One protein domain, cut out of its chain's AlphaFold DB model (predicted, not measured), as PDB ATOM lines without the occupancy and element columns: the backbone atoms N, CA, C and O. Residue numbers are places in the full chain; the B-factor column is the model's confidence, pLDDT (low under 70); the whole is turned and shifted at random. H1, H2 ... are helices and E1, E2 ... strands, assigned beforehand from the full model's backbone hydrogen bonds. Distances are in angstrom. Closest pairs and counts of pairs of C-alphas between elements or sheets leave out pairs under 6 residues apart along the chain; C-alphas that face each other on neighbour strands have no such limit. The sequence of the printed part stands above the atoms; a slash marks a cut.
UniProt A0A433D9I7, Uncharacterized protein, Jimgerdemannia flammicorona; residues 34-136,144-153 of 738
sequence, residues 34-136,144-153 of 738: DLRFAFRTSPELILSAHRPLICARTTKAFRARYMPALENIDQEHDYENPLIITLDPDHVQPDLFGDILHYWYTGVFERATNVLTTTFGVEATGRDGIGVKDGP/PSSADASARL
ATOM      1  N   ASP A  34     335.481 160.936 188.987       88.12
ATOM      2  CA  ASP A  34     335.480 160.029 187.831       88.12
ATOM      3  C   ASP A  34     334.140 159.297 187.614       88.12
ATOM      4  O   ASP A  34     333.992 158.500 186.685       88.12
ATOM      5  N   LEU A  35     333.145 159.562 188.466       90.56
ATOM      6  CA  LEU A  35     331.832 158.925 188.444       90.56
ATOM      7  C   LEU A  35     330.710 159.969 188.512       90.56
ATOM      8  O   LEU A  35     330.759 160.911 189.302       90.56
ATOM      9  N   ARG A  36     329.669 159.796 187.695       90.94
ATOM     10  CA  ARG A  36     328.480 160.657 187.645       90.94
ATOM     11  C   ARG A  36     327.206 159.821 187.635       90.94
ATOM     12  O   ARG A  36     327.063 158.912 186.825       90.94
ATOM     13  N   PHE A  37     326.259 160.169 188.492       89.81
ATOM     14  CA  PHE A  37     324.921 159.589 188.540       89.81
ATOM     15  C   PHE A  37     323.919 160.563 187.925       89.81
ATOM     16  O   PHE A  37     323.851 161.720 188.340       89.81
ATOM     17  N   ALA A  38     323.144 160.092 186.950       87.75
ATOM     18  CA  ALA A  38     322.070 160.840 186.300       87.75
ATOM     19  C   ALA A  38     320.732 160.114 186.499       87.75
ATOM     20  O   ALA A  38     320.678 158.884 186.454       87.75
ATOM     21  N   PHE A  39     319.643 160.854 186.695       84.81
ATOM     22  CA  PHE A  39     318.320 160.285 186.978       84.81
ATOM     23  C   PHE A  39     317.396 160.450 185.772       84.81
ATOM     24  O   PHE A  39     317.262 161.556 185.254       84.81
ATOM     25  N   ARG A  40     316.710 159.383 185.330       78.06
ATOM     26  CA  ARG A  40     315.845 159.459 184.130       78.06
ATOM     27  C   ARG A  40     314.682 160.461 184.275       78.06
ATOM     28  O   ARG A  40     314.256 161.033 183.278       78.06
ATOM     29  N   THR A  41     314.193 160.700 185.494       72.81
ATOM     30  CA  THR A  41     313.189 161.736 185.820       72.81
ATOM     31  C   THR A  41     313.740 163.160 185.840       72.81
ATOM     32  O   THR A  41     312.986 164.094 185.586       72.81
ATOM     33  N   SER A  42     315.027 163.324 186.146       79.06
ATOM     34  CA  SER A  42     315.665 164.618 186.408       79.06
ATOM     35  C   SER A  42     317.058 164.655 185.762       79.06
ATOM     36  O   SER A  42     318.057 164.669 186.479       79.06
ATOM     37  N   PRO A  43     317.162 164.647 184.418       75.44
ATOM     38  CA  PRO A  43     318.446 164.532 183.716       75.44
ATOM     39  C   PRO A  43     319.376 165.740 183.921       75.44
ATOM     40  O   PRO A  43     320.578 165.629 183.701       75.44
ATOM     41  N   GLU A  44     318.836 166.880 184.362       81.06
ATOM     42  CA  GLU A  44     319.603 168.071 184.754       81.06
ATOM     43  C   GLU A  44     320.309 167.903 186.115       81.06
ATOM     44  O   GLU A  44     321.302 168.576 186.388       81.06
ATOM     45  N   LEU A  45     319.827 166.990 186.968       84.69
ATOM     46  CA  LEU A  45     320.405 166.707 188.278       84.69
ATOM     47  C   LEU A  45     321.448 165.592 188.156       84.69
ATOM     48  O   LEU A  45     321.119 164.404 188.145       84.69
ATOM     49  N   ILE A  46     322.718 165.990 188.080       88.19
ATOM     50  CA  ILE A  46     323.863 165.076 188.018       88.19
ATOM     51  C   ILE A  46     324.626 165.129 189.344       88.19
ATOM     52  O   ILE A  46     325.214 166.154 189.690       88.19
ATOM     53  N   LEU A  47     324.661 164.010 190.069       90.69
ATOM     54  CA  LEU A  47     325.459 163.864 191.289       90.69
ATOM     55  C   LEU A  47     326.816 163.246 190.937       90.69
ATOM     56  O   LEU A  47     326.874 162.197 190.302       90.69
ATOM     57  N   SER A  48     327.913 163.895 191.327       92.69
ATOM     58  CA  SER A  48     329.275 163.416 191.043       92.69
ATOM     59  C   SER A  48     329.874 162.687 192.248       92.69
ATOM     60  O   SER A  48     329.575 163.031 193.389       92.69
ATOM     61  N   ALA A  49     330.712 161.684 191.998       93.19
ATOM     62  CA  ALA A  49     331.329 160.845 193.017       93.19
ATOM     63  C   ALA A  49     332.726 160.344 192.599       93.19
ATOM     64  O   ALA A  49     333.127 160.499 191.448       93.19
ATOM     65  N   HIS A  50     333.442 159.698 193.525       92.69
ATOM     66  CA  HIS A  50     334.720 159.027 193.251       92.69
ATOM     67  C   HIS A  50     334.538 157.502 193.299       92.69
ATOM     68  O   HIS A  50     334.182 156.948 194.346       92.69
ATOM     69  N   ARG A  51     334.805 156.801 192.192       89.50
ATOM     70  CA  ARG A  51     334.710 155.335 192.069       89.50
ATOM     71  C   ARG A  51     335.485 154.568 193.150       89.50
ATOM     72  O   ARG A  51     334.890 153.623 193.674       89.50
ATOM     73  N   PRO A  52     336.722 154.942 193.558       90.12
ATOM     74  CA  PRO A  52     337.449 154.212 194.598       90.12
ATOM     75  C   PRO A  52     336.669 154.171 195.918       90.12
ATOM     76  O   PRO A  52     336.517 153.112 196.524       90.12
ATOM     77  N   LEU A  53     336.081 155.305 196.320       91.31
ATOM     78  CA  LEU A  53     335.265 155.414 197.528       91.31
ATOM     79  C   LEU A  53     333.984 154.575 197.424       91.31
ATOM     80  O   LEU A  53     333.669 153.836 198.356       91.31
ATOM     81  N   ILE A  54     333.258 154.641 196.301       90.38
ATOM     82  CA  ILE A  54     332.038 153.839 196.117       90.38
ATOM     83  C   ILE A  54     332.371 152.341 196.152       90.38
ATOM     84  O   ILE A  54     331.699 151.584 196.853       90.38
ATOM     85  N   CYS A  55     333.432 151.896 195.475       87.75
ATOM     86  CA  CYS A  55     333.855 150.492 195.474       87.75
ATOM     87  C   CYS A  55     334.419 150.015 196.828       87.75
ATOM     88  O   CYS A  55     334.256 148.844 197.196       87.75
ATOM     89  N   ALA A  56     335.029 150.914 197.604       86.69
ATOM     90  CA  ALA A  56     335.439 150.651 198.977       86.69
ATOM     91  C   ALA A  56     334.233 150.501 199.917       86.69
ATOM     92  O   ALA A  56     334.170 149.517 200.646       86.69
ATOM     93  N   ARG A  57     333.260 151.417 199.861       84.94
ATOM     94  CA  ARG A  57     332.131 151.485 200.807       84.94
ATOM     95  C   ARG A  57     330.981 150.523 200.493       84.94
ATOM     96  O   ARG A  57     330.204 150.222 201.396       84.94
ATOM     97  N   THR A  58     330.862 150.029 199.254       84.44
ATOM     98  CA  THR A  58     329.743 149.162 198.822       84.44
ATOM     99  C   THR A  58     330.114 147.684 198.603       84.44
ATOM    100  O   THR A  58     331.260 147.341 198.293       84.44
ATOM    101  N   THR A  59     329.136 146.780 198.711       82.19
ATOM    102  CA  THR A  59     329.251 145.356 198.370       82.19
ATOM    103  C   THR A  59     329.143 145.138 196.862       82.19
ATOM    104  O   THR A  59     328.456 145.860 196.134       82.19
ATOM    105  N   LYS A  60     329.802 144.077 196.378       81.38
ATOM    106  CA  LYS A  60     329.738 143.667 194.966       81.38
ATOM    107  C   LYS A  60     328.310 143.329 194.518       81.38
ATOM    108  O   LYS A  60     327.933 143.659 193.400       81.38
ATOM    109  N   ALA A  61     327.503 142.724 195.395       77.56
ATOM    110  CA  ALA A  61     326.105 142.400 195.109       77.56
ATOM    111  C   ALA A  61     325.245 143.661 194.901       77.56
ATOM    112  O   ALA A  61     324.475 143.726 193.943       77.56
ATOM    113  N   PHE A  62     325.420 144.687 195.744       80.62
ATOM    114  CA  PHE A  62     324.715 145.961 195.602       80.62
ATOM    115  C   PHE A  62     325.081 146.674 194.291       80.62
ATOM    116  O   PHE A  62     324.188 147.076 193.542       80.62
ATOM    117  N   ARG A  63     326.379 146.761 193.953       85.19
ATOM    118  CA  ARG A  63     326.815 147.352 192.674       85.19
ATOM    119  C   ARG A  63     326.327 146.559 191.468       85.19
ATOM    120  O   ARG A  63     325.784 147.160 190.553       85.19
ATOM    121  N   ALA A  64     326.426 145.231 191.473       81.94
ATOM    122  CA  ALA A  64     325.924 144.409 190.369       81.94
ATOM    123  C   ALA A  64     324.411 144.594 190.115       81.94
ATOM    124  O   ALA A  64     323.971 144.473 188.974       81.94
ATOM    125  N   ARG A  65     323.627 144.916 191.157       76.88
ATOM    126  CA  ARG A  65     322.175 145.149 191.071       76.88
ATOM    127  C   ARG A  65     321.800 146.575 190.644       76.88
ATOM    128  O   ARG A  65     320.898 146.727 189.828       76.88
ATOM    129  N   TYR A  66     322.457 147.601 191.189       76.56
ATOM    130  CA  TYR A  66     322.043 149.009 191.025       76.56
ATOM    131  C   TYR A  66     323.021 149.884 190.230       76.56
ATOM    132  O   TYR A  66     322.667 150.979 189.802       76.56
ATOM    133  N   MET A  67     324.251 149.418 190.030       83.75
ATOM    134  CA  MET A  67     325.332 150.127 189.339       83.75
ATOM    135  C   MET A  67     326.155 149.151 188.468       83.75
ATOM    136  O   MET A  67     327.378 149.111 188.606       83.75
ATOM    137  N   PRO A  68     325.542 148.330 187.587       79.94
ATOM    138  CA  PRO A  68     326.250 147.251 186.879       79.94
ATOM    139  C   PRO A  68     327.419 147.751 186.013       79.94
ATOM    140  O   PRO A  68     328.400 147.034 185.819       79.94
ATOM    141  N   ALA A  69     327.367 149.010 185.568       80.88
ATOM    142  CA  ALA A  69     328.461 149.696 184.882       80.88
ATOM    143  C   ALA A  69     329.728 149.916 185.745       80.88
ATOM    144  O   ALA A  69     330.752 150.290 185.193       80.88
ATOM    145  N   LEU A  70     329.691 149.683 187.068       80.31
ATOM    146  CA  LEU A  70     330.880 149.664 187.940       80.31
ATOM    147  C   LEU A  70     331.586 148.305 188.000       80.31
ATOM    148  O   LEU A  70     332.757 148.248 188.361       80.31
ATOM    149  N   GLU A  71     330.880 147.213 187.699       77.69
ATOM    150  CA  GLU A  71     331.438 145.853 187.738       77.69
ATOM    151  C   GLU A  71     331.867 145.365 186.347       77.69
ATOM    152  O   GLU A  71     332.806 144.581 186.240       77.69
ATOM    153  N   ASN A  72     331.219 145.865 185.289       68.25
ATOM    154  CA  ASN A  72     331.482 145.509 183.891       68.25
ATOM    155  C   ASN A  72     332.359 146.562 183.178       68.25
ATOM    156  O   ASN A  72     332.077 146.931 182.040       68.25
ATOM    157  N   ILE A  73     333.369 147.104 183.863       66.88
ATOM    158  CA  ILE A  73     334.310 148.071 183.277       66.88
ATOM    159  C   ILE A  73     335.407 147.296 182.536       66.88
ATOM    160  O   ILE A  73     336.230 146.636 183.172       66.88
ATOM    161  N   ASP A  74     335.435 147.396 181.207       55.91
ATOM    162  CA  ASP A  74     336.547 146.888 180.398       55.91
ATOM    163  C   ASP A  74     337.857 147.623 180.735       55.91
ATOM    164  O   ASP A  74     337.864 148.813 181.056       55.91
ATOM    165  N   GLN A  75     338.989 146.919 180.655       50.78
ATOM    166  CA  GLN A  75     340.286 147.388 181.180       50.78
ATOM    167  C   GLN A  75     340.874 148.621 180.461       50.78
ATOM    168  O   GLN A  75     341.852 149.187 180.939       50.78
ATOM    169  N   GLU A  76     340.273 149.045 179.348       49.91
ATOM    170  CA  GLU A  76     340.675 150.200 178.531       49.91
ATOM    171  C   GLU A  76     339.803 151.450 178.780       49.91
ATOM    172  O   GLU A  76     339.807 152.377 177.973       49.91
ATOM    173  N   HIS A  77     339.018 151.490 179.865       57.88
ATOM    174  CA  HIS A  77     338.144 152.632 180.148       57.88
ATOM    175  C   HIS A  77     338.944 153.921 180.387       57.88
ATOM    176  O   HIS A  77     339.762 154.002 181.305       57.88
ATOM    177  N   ASP A  78     338.670 154.928 179.563       57.81
ATOM    178  CA  ASP A  78     339.346 156.221 179.570       57.81
ATOM    179  C   ASP A  78     339.109 156.989 180.883       57.81
ATOM    180  O   ASP A  78     337.975 157.314 181.233       57.81
ATOM    181  N   TYR A  79     340.193 157.289 181.604       60.88
ATOM    182  CA  TYR A  79     340.161 158.041 182.863       60.88
ATOM    183  C   TYR A  79     339.991 159.558 182.658       60.88
ATOM    184  O   TYR A  79     339.698 160.258 183.627       60.88
ATOM    185  N   GLU A  80     340.135 160.086 181.435       60.03
ATOM    186  CA  GLU A  80     339.831 161.494 181.137       60.03
ATOM    187  C   GLU A  80     338.315 161.768 181.119       60.03
ATOM    188  O   GLU A  80     337.882 162.906 181.324       60.03
ATOM    189  N   ASN A  81     337.490 160.730 180.923       72.19
ATOM    190  CA  ASN A  81     336.037 160.838 180.809       72.19
ATOM    191  C   ASN A  81     335.306 160.170 181.996       72.19
ATOM    192  O   ASN A  81     335.389 158.957 182.179       72.19
ATOM    193  N   PRO A  82     334.528 160.922 182.803       80.94
ATOM    194  CA  PRO A  82     333.852 160.364 183.970       80.94
ATOM    195  C   PRO A  82     332.689 159.450 183.565       80.94
ATOM    196  O   PRO A  82     331.807 159.846 182.797       80.94
ATOM    197  N   LEU A  83     332.647 158.248 184.141       85.56
ATOM    198  CA  LEU A  83     331.617 157.249 183.865       85.56
ATOM    199  C   LEU A  83     330.236 157.763 184.285       85.56
ATOM    200  O   LEU A  83     330.027 158.121 185.444       85.56
ATOM    201  N   ILE A  84     329.274 157.730 183.363       85.69
ATOM    202  CA  ILE A  84     327.886 158.125 183.626       85.69
ATOM    203  C   ILE A  84     327.032 156.882 183.889       85.69
ATOM    204  O   ILE A  84     326.899 156.008 183.034       85.69
ATOM    205  N   ILE A  85     326.403 156.828 185.063       85.88
ATOM    206  CA  ILE A  85     325.445 155.793 185.459       85.88
ATOM    207  C   ILE A  85     324.048 156.404 185.488       85.88
ATOM    208  O   ILE A  85     323.764 157.305 186.278       85.88
ATOM    209  N   THR A  86     323.162 155.898 184.629       83.25
ATOM    210  CA  THR A  86     321.745 156.283 184.640       83.25
ATOM    211  C   THR A  86     320.993 155.430 185.656       83.25
ATOM    212  O   THR A  86     320.905 154.215 185.486       83.25
ATOM    213  N   LEU A  87     320.446 156.057 186.695       82.06
ATOM    214  CA  LEU A  87     319.609 155.407 187.701       82.06
ATOM    215  C   LEU A  87     318.128 155.471 187.294       82.06
ATOM    216  O   LEU A  87     317.652 156.481 186.762       82.06
ATOM    217  N   ASP A  88     317.407 154.375 187.536       72.44
ATOM    218  CA  ASP A  88     316.000 154.230 187.154       72.44
ATOM    219  C   ASP A  88     315.070 154.722 188.290       72.44
ATOM    220  O   ASP A  88     315.159 154.199 189.408       72.44
ATOM    221  N   PRO A  89     314.196 155.724 188.052       60.19
ATOM    222  CA  PRO A  89     313.380 156.379 189.087       60.19
ATOM    223  C   PRO A  89     312.434 155.452 189.854       60.19
ATOM    224  O   PRO A  89     312.142 155.722 191.020       60.19
ATOM    225  N   ASP A  90     312.001 154.351 189.235       62.16
ATOM    226  CA  ASP A  90     311.140 153.338 189.862       62.16
ATOM    227  C   ASP A  90     311.840 152.603 191.025       62.16
ATOM    228  O   ASP A  90     311.181 151.962 191.843       62.16
ATOM    229  N   HIS A  91     313.171 152.719 191.125       63.03
ATOM    230  CA  HIS A  91     313.989 152.113 192.178       63.03
ATOM    231  C   HIS A  91     314.713 153.132 193.074       63.03
ATOM    232  O   HIS A  91     315.107 152.777 194.183       63.03
ATOM    233  N   VAL A  92     314.948 154.370 192.612       69.62
ATOM    234  CA  VAL A  92     315.777 155.358 193.329       69.62
ATOM    235  C   VAL A  92     315.264 156.786 193.132       69.62
ATOM    236  O   VAL A  92     315.225 157.293 192.013       69.62
ATOM    237  N   GLN A  93     314.950 157.475 194.233       76.62
ATOM    238  CA  GLN A  93     314.636 158.910 194.226       76.62
ATOM    239  C   GLN A  93     315.916 159.766 194.354       76.62
ATOM    240  O   GLN A  93     316.798 159.386 195.129       76.62
ATOM    241  N   PRO A  94     316.046 160.916 193.658       80.69
ATOM    242  CA  PRO A  94     317.315 161.652 193.602       80.69
ATOM    243  C   PRO A  94     317.784 162.220 194.948       80.69
ATOM    244  O   PRO A  94     318.925 161.979 195.336       80.69
ATOM    245  N   ASP A  95     316.901 162.897 195.693       80.56
ATOM    246  CA  ASP A  95     317.215 163.465 197.018       80.56
ATOM    247  C   ASP A  95     317.723 162.387 197.985       80.56
ATOM    248  O   ASP A  95     318.691 162.579 198.718       80.56
ATOM    249  N   LEU A  96     317.084 161.218 197.930       77.62
ATOM    250  CA  LEU A  96     317.393 160.056 198.752       77.62
ATOM    251  C   LEU A  96     318.758 159.452 198.414       77.62
ATOM    252  O   LEU A  96     319.495 159.014 199.296       77.62
ATOM    253  N   PHE A  97     319.100 159.421 197.125       82.81
ATOM    254  CA  PHE A  97     320.423 159.007 196.686       82.81
ATOM    255  C   PHE A  97     321.490 160.021 197.112       82.81
ATOM    256  O   PHE A  97     322.595 159.615 197.451       82.81
ATOM    257  N   GLY A  98     321.152 161.314 197.179       85.31
ATOM    258  CA  GLY A  98     321.984 162.344 197.806       85.31
ATOM    259  C   GLY A  98     322.267 162.057 199.286       85.31
ATOM    260  O   GLY A  98     323.431 162.045 199.685       85.31
ATOM    261  N   ASP A  99     321.234 161.742 200.075       81.06
ATOM    262  CA  ASP A  99     321.377 161.364 201.494       81.06
ATOM    263  C   ASP A  99     322.259 160.106 201.672       81.06
ATOM    264  O   ASP A  99     323.115 160.040 202.556       81.06
ATOM    265  N   ILE A 100     322.090 159.107 200.799       81.62
ATOM    266  CA  ILE A 100     322.881 157.863 200.798       81.62
ATOM    267  C   ILE A 100     324.335 158.105 200.368       81.62
ATOM    268  O   ILE A 100     325.260 157.554 200.969       81.62
ATOM    269  N   LEU A 101     324.553 158.957 199.365       87.44
ATOM    270  CA  LEU A 101     325.880 159.355 198.907       87.44
ATOM    271  C   LEU A 101     326.626 160.102 200.021       87.44
ATOM    272  O   LEU A 101     327.764 159.754 200.334       87.44
ATOM    273  N   HIS A 102     325.968 161.048 200.697       87.31
ATOM    274  CA  HIS A 102     326.522 161.746 201.861       87.31
ATOM    275  C   HIS A 102     326.934 160.778 202.981       87.31
ATOM    276  O   HIS A 102     328.035 160.904 203.524       87.31
ATOM    277  N   TYR A 103     326.135 159.742 203.251       85.12
ATOM    278  CA  TYR A 103     326.479 158.683 204.204       85.12
ATOM    279  C   TYR A 103     327.685 157.824 203.780       85.12
ATOM    280  O   TYR A 103     328.516 157.463 204.624       85.12
ATOM    281  N   TRP A 104     327.855 157.505 202.491       87.25
ATOM    282  CA  TRP A 104     329.051 156.784 202.038       87.25
ATOM    283  C   TRP A 104     330.338 157.594 202.270       87.25
ATOM    284  O   TRP A 104     331.342 157.000 202.666       87.25
ATOM    285  N   TYR A 105     330.293 158.922 202.112       89.62
ATOM    286  CA  TYR A 105     331.428 159.828 202.349       89.62
ATOM    287  C   TYR A 105     331.672 160.178 203.826       89.62
ATOM    288  O   TYR A 105     332.820 160.366 204.217       89.62
ATOM    289  N   THR A 106     330.625 160.310 204.646       84.94
ATOM    290  CA  THR A 106     330.753 160.828 206.025       84.94
ATOM    291  C   THR A 106     330.569 159.779 207.118       84.94
ATOM    292  O   THR A 106     330.962 160.017 208.257       84.94
ATOM    293  N   GLY A 107     329.959 158.635 206.798       78.88
ATOM    294  CA  GLY A 107     329.477 157.665 207.784       78.88
ATOM    295  C   GLY A 107     328.206 158.101 208.525       78.88
ATOM    296  O   GLY A 107     327.679 157.309 209.303       78.88
ATOM    297  N   VAL A 108     327.694 159.313 208.276       76.56
ATOM    298  CA  VAL A 108     326.557 159.916 208.990       76.56
ATOM    299  C   VAL A 108     325.325 159.979 208.089       76.56
ATOM    300  O   VAL A 108     325.416 160.312 206.914       76.56
ATOM    301  N   PHE A 109     324.161 159.629 208.637       71.50
ATOM    302  CA  PHE A 109     322.881 159.566 207.924       71.50
ATOM    303  C   PHE A 109     321.872 160.501 208.605       71.50
ATOM    304  O   PHE A 109     321.194 160.118 209.558       71.50
ATOM    305  N   GLU A 110     321.790 161.749 208.138       60.81
ATOM    306  CA  GLU A 110     321.067 162.829 208.835       60.81
ATOM    307  C   GLU A 110     319.531 162.632 208.874       60.81
ATOM    308  O   GLU A 110     318.861 163.145 209.768       60.81
ATOM    309  N   ARG A 111     318.957 161.845 207.951       58.94
ATOM    310  CA  ARG A 111     317.502 161.591 207.814       58.94
ATOM    311  C   ARG A 111     317.076 160.187 208.274       58.94
ATOM    312  O   ARG A 111     316.285 159.499 207.627       58.94
ATOM    313  N   ALA A 112     317.626 159.726 209.393       46.78
ATOM    314  CA  ALA A 112     317.439 158.358 209.875       46.78
ATOM    315  C   ALA A 112     315.991 158.033 210.303       46.78
ATOM    316  O   ALA A 112     315.509 158.542 211.312       46.78
ATOM    317  N   THR A 113     315.312 157.146 209.554       44.66
ATOM    318  CA  THR A 113     314.483 156.009 210.051       44.66
ATOM    319  C   THR A 113     313.716 155.322 208.914       44.66
ATOM    320  O   THR A 113     313.916 154.136 208.677       44.66
ATOM    321  N   ASN A 114     312.864 156.050 208.183       45.34
ATOM    322  CA  ASN A 114     311.861 155.457 207.271       45.34
ATOM    323  C   ASN A 114     312.380 155.062 205.868       45.34
ATOM    324  O   ASN A 114     311.655 154.453 205.082       45.34
ATOM    325  N   VAL A 115     313.625 155.413 205.543       46.47
ATOM    326  CA  VAL A 115     314.247 155.177 204.225       46.47
ATOM    327  C   VAL A 115     314.650 153.712 204.029       46.47
ATOM    328  O   VAL A 115     314.370 153.105 202.995       46.47
ATOM    329  N   LEU A 116     315.286 153.134 205.051       47.00
ATOM    330  CA  LEU A 116     315.921 151.810 205.014       47.00
ATOM    331  C   LEU A 116     314.961 150.653 204.701       47.00
ATOM    332  O   LEU A 116     315.401 149.595 204.268       47.00
ATOM    333  N   THR A 117     313.664 150.843 204.935       45.62
ATOM    334  CA  THR A 117     312.624 149.820 204.776       45.62
ATOM    335  C   THR A 117     311.839 149.922 203.470       45.62
ATOM    336  O   THR A 117     311.032 149.035 203.200       45.62
ATOM    337  N   THR A 118     312.012 150.990 202.679       45.91
ATOM    338  CA  THR A 118     311.031 151.350 201.636       45.91
ATOM    339  C   THR A 118     311.566 151.406 200.208       45.91
ATOM    340  O   THR A 118     310.825 151.028 199.305       45.91
ATOM    341  N   THR A 119     312.804 151.852 199.957       49.31
ATOM    342  CA  THR A 119     313.199 152.225 198.577       49.31
ATOM    343  C   THR A 119     313.965 151.149 197.799       49.31
ATOM    344  O   THR A 119     313.619 150.884 196.654       49.31
ATOM    345  N   PHE A 120     314.931 150.442 198.400       51.44
ATOM    346  CA  PHE A 120     315.691 149.377 197.709       51.44
ATOM    347  C   PHE A 120     315.022 147.980 197.733       51.44
ATOM    348  O   PHE A 120     315.675 146.957 197.513       51.44
ATOM    349  N   GLY A 121     313.702 147.943 197.939       37.97
ATOM    350  CA  GLY A 121     312.874 146.733 197.921       37.97
ATOM    351  C   GLY A 121     312.723 146.046 199.284       37.97
ATOM    352  O   GLY A 121     313.628 146.036 200.110       37.97
ATOM    353  N   VAL A 122     311.554 145.437 199.510       35.97
ATOM    354  CA  VAL A 122     311.125 144.901 200.821       35.97
ATOM    355  C   VAL A 122     311.942 143.679 201.285       35.97
ATOM    356  O   VAL A 122     311.968 143.372 202.472       35.97
ATOM    357  N   GLU A 123     312.689 143.028 200.390       38.00
ATOM    358  CA  GLU A 123     313.657 141.973 200.745       38.00
ATOM    359  C   GLU A 123     314.917 142.510 201.459       38.00
ATOM    360  O   GLU A 123     315.740 141.725 201.926       38.00
ATOM    361  N   ALA A 124     315.052 143.832 201.628       40.12
ATOM    362  CA  ALA A 124     316.091 144.470 202.440       40.12
ATOM    363  C   ALA A 124     315.938 144.244 203.967       40.12
ATOM    364  O   ALA A 124     316.554 144.947 204.767       40.12
ATOM    365  N   THR A 125     315.181 143.231 204.406       36.16
ATOM    366  CA  THR A 125     315.232 142.684 205.775       36.16
ATOM    367  C   THR A 125     316.519 141.869 205.988       36.16
ATOM    368  O   THR A 125     316.485 140.684 206.321       36.16
ATOM    369  N   GLY A 126     317.667 142.501 205.744       42.22
ATOM    370  CA  GLY A 126     318.997 141.902 205.677       42.22
ATOM    371  C   GLY A 126     320.088 142.977 205.633       42.22
ATOM    372  O   GLY A 126     319.797 144.172 205.605       42.22
ATOM    373  N   ARG A 127     321.362 142.569 205.660       40.38
ATOM    374  CA  ARG A 127     322.500 143.492 205.862       40.38
ATOM    375  C   ARG A 127     322.808 144.397 204.657       40.38
ATOM    376  O   ARG A 127     323.487 145.405 204.811       40.38
ATOM    377  N   ASP A 128     322.262 144.085 203.484       43.84
ATOM    378  CA  ASP A 128     322.584 144.728 202.203       43.84
ATOM    379  C   ASP A 128     321.766 145.995 201.857       43.84
ATOM    380  O   ASP A 128     321.886 146.506 200.745       43.84
ATOM    381  N   GLY A 129     320.947 146.540 202.767       51.72
ATOM    382  CA  GLY A 129     319.974 147.612 202.456       51.72
ATOM    383  C   GLY A 129     320.540 148.925 201.877       51.72
ATOM    384  O   GLY A 129     319.884 149.553 201.050       51.72
ATOM    385  N   ILE A 130     321.765 149.320 202.254       55.09
ATOM    386  CA  ILE A 130     322.565 150.376 201.576       55.09
ATOM    387  C   ILE A 130     323.876 149.787 201.005       55.09
ATOM    388  O   ILE A 130     324.858 150.491 200.762       55.09
ATOM    389  N   GLY A 131     323.925 148.459 200.874       52.25
ATOM    390  CA  GLY A 131     325.070 147.710 200.375       52.25
ATOM    391  C   GLY A 131     326.380 147.943 201.120       52.25
ATOM    392  O   GLY A 131     327.412 147.851 200.477       52.25
ATOM    393  N   VAL A 132     326.397 148.287 202.410       59.06
ATOM    394  CA  VAL A 132     327.660 148.530 203.141       59.06
ATOM    395  C   VAL A 132     328.387 147.203 203.388       59.06
ATOM    396  O   VAL A 132     327.739 146.192 203.657       59.06
ATOM    397  N   LYS A 133     329.723 147.181 203.305       55.38
ATOM    398  CA  LYS A 133     330.510 145.983 203.649       55.38
ATOM    399  C   LYS A 133     330.346 145.616 205.136       55.38
ATOM    400  O   LYS A 133     330.211 146.487 205.996       55.38
ATOM    401  N   ASP A 134     330.340 144.314 205.422       51.91
ATOM    402  CA  ASP A 134     330.089 143.769 206.763       51.91
ATOM    403  C   ASP A 134     331.198 144.186 207.752       51.91
ATOM    404  O   ASP A 134     332.374 143.891 207.548       51.91
ATOM    405  N   GLY A 135     330.805 144.824 208.859       40.00
ATOM    406  CA  GLY A 135     331.638 144.932 210.064       40.00
ATOM    407  C   GLY A 135     331.367 143.768 211.030       40.00
ATOM    408  O   GLY A 135     330.445 142.982 210.798       40.00
ATOM    409  N   PRO A 136     332.121 143.639 212.139       32.03
ATOM    410  CA  PRO A 136     331.946 142.535 213.080       32.03
ATOM    411  C   PRO A 136     330.518 142.459 213.641       32.03
ATOM    412  O   PRO A 136     329.839 143.468 213.848       32.03
ATOM    413  N   PRO A 144     323.614 156.216 213.342       45.12
ATOM    414  CA  PRO A 144     324.419 156.877 212.324       45.12
ATOM    415  C   PRO A 144     325.153 158.122 212.848       45.12
ATOM    416  O   PRO A 144     325.797 158.814 212.069       45.12
ATOM    417  N   SER A 145     325.066 158.423 214.147       47.81
ATOM    418  CA  SER A 145     325.862 159.442 214.840       47.81
ATOM    419  C   SER A 145     326.943 158.857 215.769       47.81
ATOM    420  O   SER A 145     327.698 159.605 216.392       47.81
ATOM    421  N   SER A 146     327.047 157.524 215.863       56.31
ATOM    422  CA  SER A 146     328.000 156.838 216.747       56.31
ATOM    423  C   SER A 146     329.450 156.863 216.242       56.31
ATOM    424  O   SER A 146     329.725 156.853 215.040       56.31
ATOM    425  N   ALA A 147     330.407 156.819 217.179       59.06
ATOM    426  CA  ALA A 147     331.841 156.757 216.873       59.06
ATOM    427  C   ALA A 147     332.221 155.533 216.010       59.06
ATOM    428  O   ALA A 147     333.109 155.623 215.160       59.06
ATOM    429  N   ASP A 148     331.496 154.421 216.166       64.62
ATOM    430  CA  ASP A 148     331.688 153.180 215.408       64.62
ATOM    431  C   ASP A 148     331.515 153.378 213.892       64.62
ATOM    432  O   ASP A 148     332.169 152.698 213.098       64.62
ATOM    433  N   ALA A 149     330.671 154.326 213.465       67.12
ATOM    434  CA  ALA A 149     330.481 154.642 212.050       67.12
ATOM    435  C   ALA A 149     331.718 155.327 211.439       67.12
ATOM    436  O   ALA A 149     332.140 154.972 210.337       67.12
ATOM    437  N   SER A 150     332.350 156.250 212.178       74.25
ATOM    438  CA  SER A 150     333.601 156.897 211.755       74.25
ATOM    439  C   SER A 150     334.790 155.931 211.792       74.25
ATOM    440  O   SER A 150     335.671 156.025 210.938       74.25
ATOM    441  N   ALA A 151     334.816 154.991 212.744       79.56
ATOM    442  CA  ALA A 151     335.846 153.955 212.811       79.56
ATOM    443  C   ALA A 151     335.781 153.008 211.597       79.56
ATOM    444  O   ALA A 151     336.796 152.779 210.943       79.56
ATOM    445  N   ARG A 152     334.578 152.536 211.230       81.88
ATOM    446  CA  ARG A 152     334.359 151.709 210.025       81.88
ATOM    447  C   ARG A 152     334.738 152.440 208.734       81.88
ATOM    448  O   ARG A 152     335.345 151.842 207.855       81.88
ATOM    449  N   LEU A 153     334.426 153.734 208.628       86.31
ATOM    450  CA  LEU A 153     334.833 154.560 207.485       86.31
ATOM    451  C   LEU A 153     336.364 154.643 207.356       86.31
ATOM    452  O   LEU A 153     336.893 154.483 206.258       86.31
TER     453      LEU A 153
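AT A GLANCE: This is residues 34 to 136 and 144 to 153 of the 738 residues of an uncharacterized protein of Jimgerdemannia flammicorona (UniProt A0A433D9I7). A small three-stranded sheet has the longest helix, H3, running along one face of it over E2 and E1, which makes two layers, one of sheet and one of helix. The short helix H1 meets the last part of H3 at a wide angle, H4 lies near that same end of H3, farthest out from the sheet, and the short H2 sits off the sheet, while residues 67 to 82 and 107 to 136 are long stretches with no named element. The printed part has 113 residues, under half of them in named elements, in the order E1 E2 H1 H2 E3 H3 H4; the class is mixed, helices and strands, and the sheet, in the order E2 E1 E3, is mixed. It is compact, with a radius of gyration of the C-alphas of 14.2 A and spans of 39 by 30 by 23 A.

IN THESE COORDINATES: In the sheet, E1 is residues 35 to 39, 13.7 A long, from C-alpha 35 at (331.832, 158.925, 188.444). E2 is residues 42 to 49, 17.4 A, and bends by 60 degrees at residue 45. E3 is residues 83 to 87, 12.7 A. H3 is residues 94 to 106, 18.3 A, from C-alpha 94 at (317.315, 161.652, 193.602). H1 is residues 51 to 57, 9.9 A; H2 is residues 60 to 66, 10.2 A; H4 is residues 147 to 153, 10.1 A, to C-alpha 153 at (334.833, 154.560, 207.485).

HOW THE PARTS SIT: The sheet is only just strongly twisted, its C-alphas up to 4.1 A off the best plane. E1 and E2 form a hairpin, antiparallel at 156 degrees, with N 37 and O 47 within hydrogen-bond range at 2.8 A. E1 and E3 are parallel at 27 degrees, with N 85 and O 36 at 2.8 A. H3 is on the sheet at a height of 10.3 A and runs along the strands, at 6 degrees to E2 on the local plane. H1 only grazes the sheet, with residues 51 to 54. H1 and H3 touch, about perpendicular at 76 degrees, through residues 104 to 105 of H3 alone; the closest C-alphas, of Arg 57 and Trp 104, are 6.3 A apart. H3 and H4 are close but not clearly touching, the C-alphas of Thr 106 and Ser 150 being 7.5 A apart. H2 is not on the sheet, is apart from H3 and H4, and meets H1 only through their link. In H1, H2, H3 and H4 every O i to N i+4 pair is within hydrogen-bond range.

THE WHOLE: The two farthest C-alphas, of Glu 76 and Thr 113, are 41.4 A apart. The link from H2 to E3 is long. Residues 137 to 143 are not printed, and C-alphas 136 and 144 are 16.2 A apart across that cut, which lies in the link from H3 to H4. The mean pLDDT of the printed part is 70.4; it is under 70 at residues 72 to 80, 89 to 92, 110 to 136 and 144 to 149.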